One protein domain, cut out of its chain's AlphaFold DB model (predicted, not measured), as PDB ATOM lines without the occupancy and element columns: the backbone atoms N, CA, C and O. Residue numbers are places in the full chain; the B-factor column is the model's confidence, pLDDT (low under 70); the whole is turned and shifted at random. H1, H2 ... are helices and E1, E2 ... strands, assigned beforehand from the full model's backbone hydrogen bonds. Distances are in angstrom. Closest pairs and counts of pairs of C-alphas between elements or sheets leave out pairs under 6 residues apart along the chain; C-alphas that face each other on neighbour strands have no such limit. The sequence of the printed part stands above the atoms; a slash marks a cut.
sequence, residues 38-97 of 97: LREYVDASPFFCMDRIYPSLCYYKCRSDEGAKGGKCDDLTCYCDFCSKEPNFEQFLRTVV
ATOM      1  N   LEU A  38       3.969 108.929  13.300       89.69
ATOM      2  CA  LEU A  38       5.251 108.400  12.847       89.69
ATOM      3  C   LEU A  38       6.247 109.535  12.690       89.69
ATOM      4  O   LEU A  38       6.049 110.426  11.866       89.69
ATOM      5  N   ARG A  39       7.324 109.478  13.467       91.69
ATOM      6  CA  ARG A  39       8.409 110.457  13.411       91.69
ATOM      7  C   ARG A  39       9.716 109.754  13.118       91.69
ATOM      8  O   ARG A  39       9.960 108.677  13.651       91.69
ATOM      9  N   GLU A  40      10.528 110.351  12.262       93.69
ATOM     10  CA  GLU A  40      11.876 109.862  11.996       93.69
ATOM     11  C   GLU A  40      12.730 109.968  13.261       93.69
ATOM     12  O   GLU A  40      12.702 110.986  13.957       93.69
ATOM     13  N   TYR A  41      13.489 108.914  13.553       93.50
ATOM     14  CA  TYR A  41      14.490 108.930  14.605       93.50
ATOM     15  C   TYR A  41      15.823 109.396  14.008       93.50
ATOM     16  O   TYR A  41      16.599 108.594  13.495       93.50
ATOM     17  N   VAL A  42      16.070 110.706  14.077       91.12
ATOM     18  CA  VAL A  42      17.197 111.387  13.407       91.12
ATOM     19  C   VAL A  42      18.570 110.840  13.831       91.12
ATOM     20  O   VAL A  42      19.471 110.748  13.003       91.12
ATOM     21  N   ASP A  43      18.717 110.412  15.087       90.75
ATOM     22  CA  ASP A  43      19.970 109.862  15.627       90.75
ATOM     23  C   ASP A  43      20.047 108.323  15.553       90.75
ATOM     24  O   ASP A  43      20.936 107.698  16.143       90.75
ATOM     25  N   ALA A  44      19.109 107.678  14.853       91.81
ATOM     26  CA  ALA A  44      19.108 106.231  14.717       91.81
ATOM     27  C   ALA A  44      20.261 105.746  13.839       91.81
ATOM     28  O   ALA A  44      20.464 106.184  12.707       91.81
ATOM     29  N   SER A  45      20.977 104.743  14.339       92.25
ATOM     30  CA  SER A  45      21.951 104.026  13.529       92.25
ATOM     31  C   SER A  45      21.236 103.152  12.488       92.25
ATOM     32  O   SER A  45      20.309 102.429  12.866       92.25
ATOM     33  N   PRO A  46      21.701 103.099  11.221       89.94
ATOM     34  CA  PRO A  46      21.172 102.185  10.201       89.94
ATOM     35  C   PRO A  46      21.125 100.721  10.657       89.94
ATOM     36  O   PRO A  46      20.238  99.955  10.274       89.94
ATOM     37  N   PHE A  47      22.049 100.335  11.546       90.00
ATOM     38  CA  PHE A  47      22.093  99.005  12.149       90.00
ATOM     39  C   PHE A  47      20.802  98.633  12.884       90.00
ATOM     40  O   PHE A  47      20.472  97.453  12.963       90.00
ATOM     41  N   PHE A  48      20.024  99.609  13.360       91.62
ATOM     42  CA  PHE A  48      18.760  99.346  14.047       91.62
ATOM     43  C   PHE A  48      17.711  98.671  13.152       91.62
ATOM     44  O   PHE A  48      16.785  98.042  13.673       91.62
ATOM     45  N   CYS A  49      17.871  98.801  11.831       89.38
ATOM     46  CA  CYS A  49      16.989  98.247  10.808       89.38
ATOM     47  C   CYS A  49      17.595  97.070  10.030       89.38
ATOM     48  O   CYS A  49      16.857  96.326   9.389       89.38
ATOM     49  N   MET A  50      18.911  96.861  10.116       87.69
ATOM     50  CA  MET A  50      19.604  95.749   9.449       87.69
ATOM     51  C   MET A  50      19.646  94.470  10.287       87.69
ATOM     52  O   MET A  50      19.873  93.384   9.750       87.69
ATOM     53  N   ASP A  51      19.482  94.597  11.603       79.62
ATOM     54  CA  ASP A  51      19.632  93.468  12.508       79.62
ATOM     55  C   ASP A  51      18.452  92.487  12.396       79.62
ATOM     56  O   ASP A  51      17.287  92.890  12.343       79.62
ATOM     57  N   ARG A  52      18.736  91.177  12.385       81.62
ATOM     58  CA  ARG A  52      17.721  90.115  12.200       81.62
ATOM     59  C   ARG A  52      17.063  89.729  13.526       81.62
ATOM     60  O   ARG A  52      16.962  88.553  13.868       81.62
ATOM     61  N   ILE A  53      16.634  90.731  14.286       82.94
ATOM     62  CA  ILE A  53      16.011  90.579  15.605       82.94
ATOM     63  C   ILE A  53      14.544  91.009  15.504       82.94
ATOM     64  O   ILE A  53      14.236  92.010  14.859       82.94
ATOM     65  N   TYR A  54      13.634  90.250  16.127       85.31
ATOM     66  CA  TYR A  54      12.203  90.562  16.149       85.31
ATOM     67  C   TYR A  54      11.680  90.828  17.570       85.31
ATOM     68  O   TYR A  54      11.808  89.952  18.430       85.31
ATOM     69  N   PRO A  55      10.990  91.962  17.808       86.62
ATOM     70  CA  PRO A  55      10.952  93.164  16.969       86.62
ATOM     71  C   PRO A  55      12.350  93.769  16.755       86.62
ATOM     72  O   PRO A  55      13.280  93.448  17.492       86.62
ATOM     73  N   SER A  56      12.512  94.640  15.760       90.31
ATOM     74  CA  SER A  56      13.820  95.231  15.437       90.31
ATOM     75  C   SER A  56      14.391  96.069  16.585       90.31
ATOM     76  O   SER A  56      13.671  96.533  17.473       90.31
ATOM     77  N   LEU A  57      15.698  96.341  16.549       92.94
ATOM     78  CA  LEU A  57      16.326  97.267  17.497       92.94
ATOM     79  C   LEU A  57      15.676  98.658  17.448       92.94
ATOM     80  O   LEU A  57      15.476  99.258  18.502       92.94
ATOM     81  N   CYS A  58      15.261  99.124  16.263       93.38
ATOM     82  CA  CYS A  58      14.488 100.360  16.094       93.38
ATOM     83  C   CYS A  58      13.218 100.367  16.968       93.38
ATOM     84  O   CYS A  58      12.947 101.352  17.654       93.38
ATOM     85  N   TYR A  59      12.481  99.251  17.035       93.19
ATOM     86  CA  TYR A  59      11.286  99.138  17.874       93.19
ATOM     87  C   TYR A  59      11.596  99.345  19.361       93.19
ATOM     88  O   TYR A  59      10.897 100.090  20.050       93.19
ATOM     89  N   TYR A  60      12.649  98.704  19.870       93.19
ATOM     90  CA  TYR A  60      13.040  98.836  21.275       93.19
ATOM     91  C   TYR A  60      13.592 100.223  21.595       93.19
ATOM     92  O   TYR A  60      13.262 100.797  22.634       93.19
ATOM     93  N   LYS A  61      14.398 100.775  20.687       94.81
ATOM     94  CA  LYS A  61      15.037 102.075  20.846       94.81
ATOM     95  C   LYS A  61      14.040 103.224  20.828       94.81
ATOM     96  O   LYS A  61      14.064 104.039  21.739       94.81
ATOM     97  N   CYS A  62      13.071 103.208  19.918       94.75
ATOM     98  CA  CYS A  62      11.974 104.176  19.927       94.75
ATOM     99  C   CYS A  62      11.168 104.166  21.238       94.75
ATOM    100  O   CYS A  62      10.716 105.214  21.694       94.75
ATOM    101  N   ARG A  63      10.996 103.006  21.884       94.06
ATOM    102  CA  ARG A  63      10.299 102.923  23.182       94.06
ATOM    103  C   ARG A  63      11.133 103.449  24.349       94.06
ATOM    104  O   ARG A  63      10.573 104.037  25.269       94.06
ATOM    105  N   SER A  64      12.435 103.175  24.332       95.25
ATOM    106  CA  SER A  64      13.374 103.536  25.398       95.25
ATOM    107  C   SER A  64      13.780 105.008  25.335       95.25
ATOM    108  O   SER A  64      13.743 105.695  26.351       95.25
ATOM    109  N   ASP A  65      14.148 105.480  24.146       95.19
ATOM    110  CA  ASP A  65      14.858 106.744  23.964       95.19
ATOM    111  C   ASP A  65      13.866 107.874  23.611       95.19
ATOM    112  O   ASP A  65      13.952 108.966  24.164       95.19
ATOM    113  N   GLU A  66      12.849 107.579  22.790       93.00
ATOM    114  CA  GLU A  66      11.862 108.562  22.304       93.00
ATOM    115  C   GLU A  66      10.495 108.479  23.016       93.00
ATOM    116  O   GLU A  66       9.601 109.289  22.767       93.00
ATOM    117  N   GLY A  67      10.284 107.487  23.890       91.94
ATOM    118  CA  GLY A  67       9.004 107.278  24.583       91.94
ATOM    119  C   GLY A  67       7.840 106.885  23.662       91.94
ATOM    120  O   GLY A  67       6.669 107.023  24.031       91.94
ATOM    121  N   ALA A  68       8.139 106.400  22.458       94.06
ATOM    122  CA  ALA A  68       7.140 105.921  21.516       94.06
ATOM    123  C   ALA A  68       6.530 104.581  21.970       94.06
ATOM    124  O   ALA A  68       7.008 103.920  22.895       94.06
ATOM    125  N   LYS A  69       5.454 104.143  21.311       93.00
ATOM    126  CA  LYS A  69       4.827 102.839  21.587       93.00
ATOM    127  C   LYS A  69       5.515 101.698  20.840       93.00
ATOM    128  O   LYS A  69       5.469 100.560  21.308       93.00
ATOM    129  N   GLY A  70       6.181 102.015  19.736       92.19
ATOM    130  CA  GLY A  70       6.979 101.096  18.943       92.19
ATOM    131  C   GLY A  70       7.833 101.840  17.924       92.19
ATOM    132  O   GLY A  70       7.976 103.062  17.968       92.19
ATOM    133  N   GLY A  71       8.389 101.085  16.990       91.75
ATOM    134  CA  GLY A  71       9.150 101.613  15.870       91.75
ATOM    135  C   GLY A  71       9.054 100.672  14.681       91.75
ATOM    136  O   GLY A  71       8.836  99.468  14.840       91.75
ATOM    137  N   LYS A  72       9.193 101.240  13.491       90.19
ATOM    138  CA  LYS A  72       9.263 100.516  12.228       90.19
ATOM    139  C   LYS A  72      10.423 101.066  11.418       90.19
ATOM    140  O   LYS A  72      10.806 102.220  11.580       90.19
ATOM    141  N   CYS A  73      10.946 100.251  10.527       89.44
ATOM    142  CA  CYS A  73      11.961 100.703   9.597       89.44
ATOM    143  C   CYS A  73      11.305 101.169   8.289       89.44
ATOM    144  O   CYS A  73      10.134 100.889   8.021       89.44
ATOM    145  N   ASP A  74      12.050 101.867   7.461       86.62
ATOM    146  CA  ASP A  74      11.812 102.004   6.030       86.62
ATOM    147  C   ASP A  74      13.206 102.023   5.409       86.62
ATOM    148  O   ASP A  74      13.994 102.925   5.694       86.62
ATOM    149  N   ASP A  75      13.568 100.945   4.719       86.50
ATOM    150  CA  ASP A  75      14.957 100.619   4.389       86.50
ATOM    151  C   ASP A  75      15.896 100.687   5.617       86.50
ATOM    152  O   ASP A  75      15.824  99.841   6.511       86.50
ATOM    153  N   LEU A  76      16.777 101.691   5.668       89.38
ATOM    154  CA  LEU A  76      17.738 101.928   6.751       89.38
ATOM    155  C   LEU A  76      17.290 103.019   7.732       89.38
ATOM    156  O   LEU A  76      17.985 103.280   8.715       89.38
ATOM    157  N   THR A  77      16.148 103.652   7.477       91.69
ATOM    158  CA  THR A  77      15.620 104.735   8.302       91.69
ATOM    159  C   THR A  77      14.689 104.170   9.367       91.69
ATOM    160  O   THR A  77      13.788 103.382   9.079       91.69
ATOM    161  N   CYS A  78      14.888 104.582  10.616       93.44
ATOM    162  CA  CYS A  78      14.029 104.202  11.732       93.44
ATOM    163  C   CYS A  78      12.956 105.274  11.960       93.44
ATOM    164  O   CYS A  78      13.263 106.461  12.072       93.44
ATOM    165  N   TYR A  79      11.699 104.849  12.071       93.31
ATOM    166  CA  TYR A  79      10.567 105.702  12.415       93.31
ATOM    167  C   TYR A  79       9.909 105.216  13.701       93.31
ATOM    168  O   TYR A  79       9.485 104.062  13.802       93.31
ATOM    169  N   CYS A  80       9.758 106.113  14.666       93.88
ATOM    170  CA  CYS A  80       9.075 105.853  15.921       93.88
ATOM    171  C   CYS A  80       7.567 106.053  15.777       93.88
ATOM    172  O   CYS A  80       7.118 107.085  15.280       93.88
ATOM    173  N   ASP A  81       6.791 105.063  16.227       93.00
ATOM    174  CA  ASP A  81       5.327 105.079  16.203       93.00
ATOM    175  C   ASP A  81       4.783 105.362  17.611       93.00
ATOM    176  O   ASP A  81       4.896 104.552  18.535       93.00
ATOM    177  N   PHE A  82       4.186 106.538  17.788       91.75
ATOM    178  CA  PHE A  82       3.576 106.981  19.045       91.75
ATOM    179  C   PHE A  82       2.124 106.510  19.204       91.75
ATOM    180  O   PHE A  82       1.528 106.606  20.284       91.75
ATOM    181  N   CYS A  83       1.531 105.979  18.141       88.69
ATOM    182  CA  CYS A  83       0.120 105.637  18.078       88.69
ATOM    183  C   CYS A  83      -0.115 104.133  18.230       88.69
ATOM    184  O   CYS A  83      -1.032 103.759  18.969       88.69
ATOM    185  N   SER A  84       0.742 103.288  17.646       80.62
ATOM    186  CA  SER A  84       0.637 101.827  17.698       80.62
ATOM    187  C   SER A  84       1.788 101.150  18.442       80.62
ATOM    188  O   SER A  84       2.938 101.569  18.388       80.62
ATOM    189  N   LYS A  85       1.450 100.057  19.133       79.19
ATOM    190  CA  LYS A  85       2.398  99.138  19.780       79.19
ATOM    191  C   LYS A  85       2.633  97.864  18.965       79.19
ATOM    192  O   LYS A  85       3.354  96.985  19.421       79.19
ATOM    193  N   GLU A  86       1.947  97.702  17.835       80.25
ATOM    194  CA  GLU A  86       2.065  96.486  17.036       80.25
ATOM    195  C   GLU A  86       3.387  96.495  16.262       80.25
ATOM    196  O   GLU A  86       3.618  97.400  15.458       80.25
ATOM    197  N   PRO A  87       4.279  95.517  16.506       72.31
ATOM    198  CA  PRO A  87       5.491  95.375  15.720       72.31
ATOM    199  C   PRO A  87       5.144  94.972  14.283       72.31
ATOM    200  O   PRO A  87       4.251  94.158  14.040       72.31
ATOM    201  N   ASN A  88       5.864  95.539  13.316       71.00
ATOM    202  CA  ASN A  88       5.592  95.316  11.900       71.00
ATOM    203  C   ASN A  88       6.187  93.972  11.433       71.00
ATOM    204  O   ASN A  88       7.338  93.902  11.003       71.00
ATOM    205  N   PHE A  89       5.416  92.887  11.561       71.75
ATOM    206  CA  PHE A  89       5.850  91.527  11.205       71.75
ATOM    207  C   PHE A  89       6.172  91.368   9.711       71.75
ATOM    208  O   PHE A  89       7.178  90.758   9.363       71.75
ATOM    209  N   GLU A  90       5.379  91.988   8.837       73.19
ATOM    210  CA  GLU A  90       5.616  92.009   7.384       73.19
ATOM    211  C   GLU A  90       6.983  92.596   7.034       73.19
ATOM    212  O   GLU A  90       7.684  92.121   6.141       73.19
ATOM    213  N   GLN A  91       7.395  93.625   7.771       67.06
ATOM    214  CA  GLN A  91       8.707  94.218   7.595       67.06
ATOM    215  C   GLN A  91       9.836  93.275   8.011       67.06
ATOM    216  O   GLN A  91      10.829  93.188   7.301       67.06
ATOM    217  N   PHE A  92       9.679  92.554   9.120       69.62
ATOM    218  CA  PHE A  92      10.669  91.569   9.550       69.62
ATOM    219  C   PHE A  92      10.847  90.444   8.520       69.62
ATOM    220  O   PHE A  92      11.973  90.042   8.244       69.62
ATOM    221  N   LEU A  93       9.759  89.979   7.896       72.56
ATOM    222  CA  LEU A  93       9.836  88.970   6.835       72.56
ATOM    223  C   LEU A  93      10.676  89.445   5.640       72.56
ATOM    224  O   LEU A  93      11.463  88.663   5.113       72.56
ATOM    225  N   ARG A  94      10.583  90.726   5.254       70.88
ATOM    226  CA  ARG A  94      11.402  91.302   4.169       70.88
ATOM    227  C   ARG A  94      12.897  91.341   4.477       70.88
ATOM    228  O   ARG A  94      13.693  91.384   3.549       70.88
ATOM    229  N   THR A  95      13.287  91.355   5.749       65.25
ATOM    230  CA  THR A  95      14.702  91.355   6.149       65.25
ATOM    231  C   THR A  95      15.295  89.943   6.221       65.25
ATOM    232  O   THR A  95      16.514  89.794   6.330       65.25
ATOM    233  N   VAL A  96      14.453  88.902   6.215       66.44
ATOM    234  CA  VAL A  96      14.864  87.501   6.423       66.44
ATOM    235  C   VAL A  96      14.733  86.644   5.157       66.44
ATOM    236  O   VAL A  96      15.464  85.658   5.047       66.44
ATOM    237  N   VAL A  97      13.840  87.004   4.226       58.44
ATOM    238  CA  VAL A  97      13.623  86.311   2.939       58.44
ATOM    239  C   VAL A  97      14.480  86.903   1.826       58.44
ATOM    240  O   VAL A  97      14.511  88.146   1.707       58.44
TER     241      VAL A  97
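This is residues 38 to 97 of the 97 residues of the protein "Knot1 domain-containing protein" of Capsella rubella (UniProt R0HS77). A small three-stranded sheet has H2 packed slantwise over one face, with the short H1 beside it on the same face. H3, at the end of the chain, grazes the sheet with residues 89 to 92. The printed part has 60 residues with three named helices and three named strands, in the order E1 H1 H2 E2 E3 H3. The sheet's order is E1 E3 E2, antiparallel, and the class is mixed. The whole is compact, with a radius of gyration of the C-alphas of 10.0 A and spans of 30 by 22 by 15 A.

E3, residues 77 to 81, is the inner strand between E1, residues 38 to 40, and E2, residues 70 to 74. E2 and E3 form a hairpin at 149 degrees, with N 72 and O 79 2.9 A apart, within hydrogen-bond range. E1 and E3 are antiparallel at 145 degrees, with N 80 and O 39 at 2.8 A. H2, residues 57 to 64, is over E2 at a height over the sheet of 6.8 A, slantwise to the strands at 38 degrees on the local plane; the closest C-alphas are those of Tyr 59 and Gly 71, 3.8 A. E1, H1, residues 47 to 50, H2 and E2 make a split strand-helix-strand unit, two strands running the same way with E3 between them; its crossover is right-handed. H1, at a height of 8.5 A, is only just over none of the strands, with 2 C-alphas falling on E3 and 2 on E2. H1 and H2 touch only at the corner, at the C-alphas of Phe 48 and Leu 57, 4.7 A. H3, residues 89 to 96, is close to H1 but not clearly touching, the closest C-alphas being those of Met 50 and Thr 95, 7.4 A; H2 and H3 are apart. In H2 and H3 every O i to N i+4 pair is within hydrogen-bond range; H1 is too short for one.

E1 begins at C-alpha 38 (5.251, 108.400, 12.847). E2 is 13.8 A long, E3 13.0 A, H2 10.5 A and H3 11.0 A, ending at C-alpha 96 (14.864, 87.501, 6.423).

The C-alphas of Gly 67 and Val 97 are the two farthest apart, 30.5 A. The printed part has no cut and no long link. Its mean pLDDT is 86.3; residues 91 to 92 and 95 to 97 are under 70.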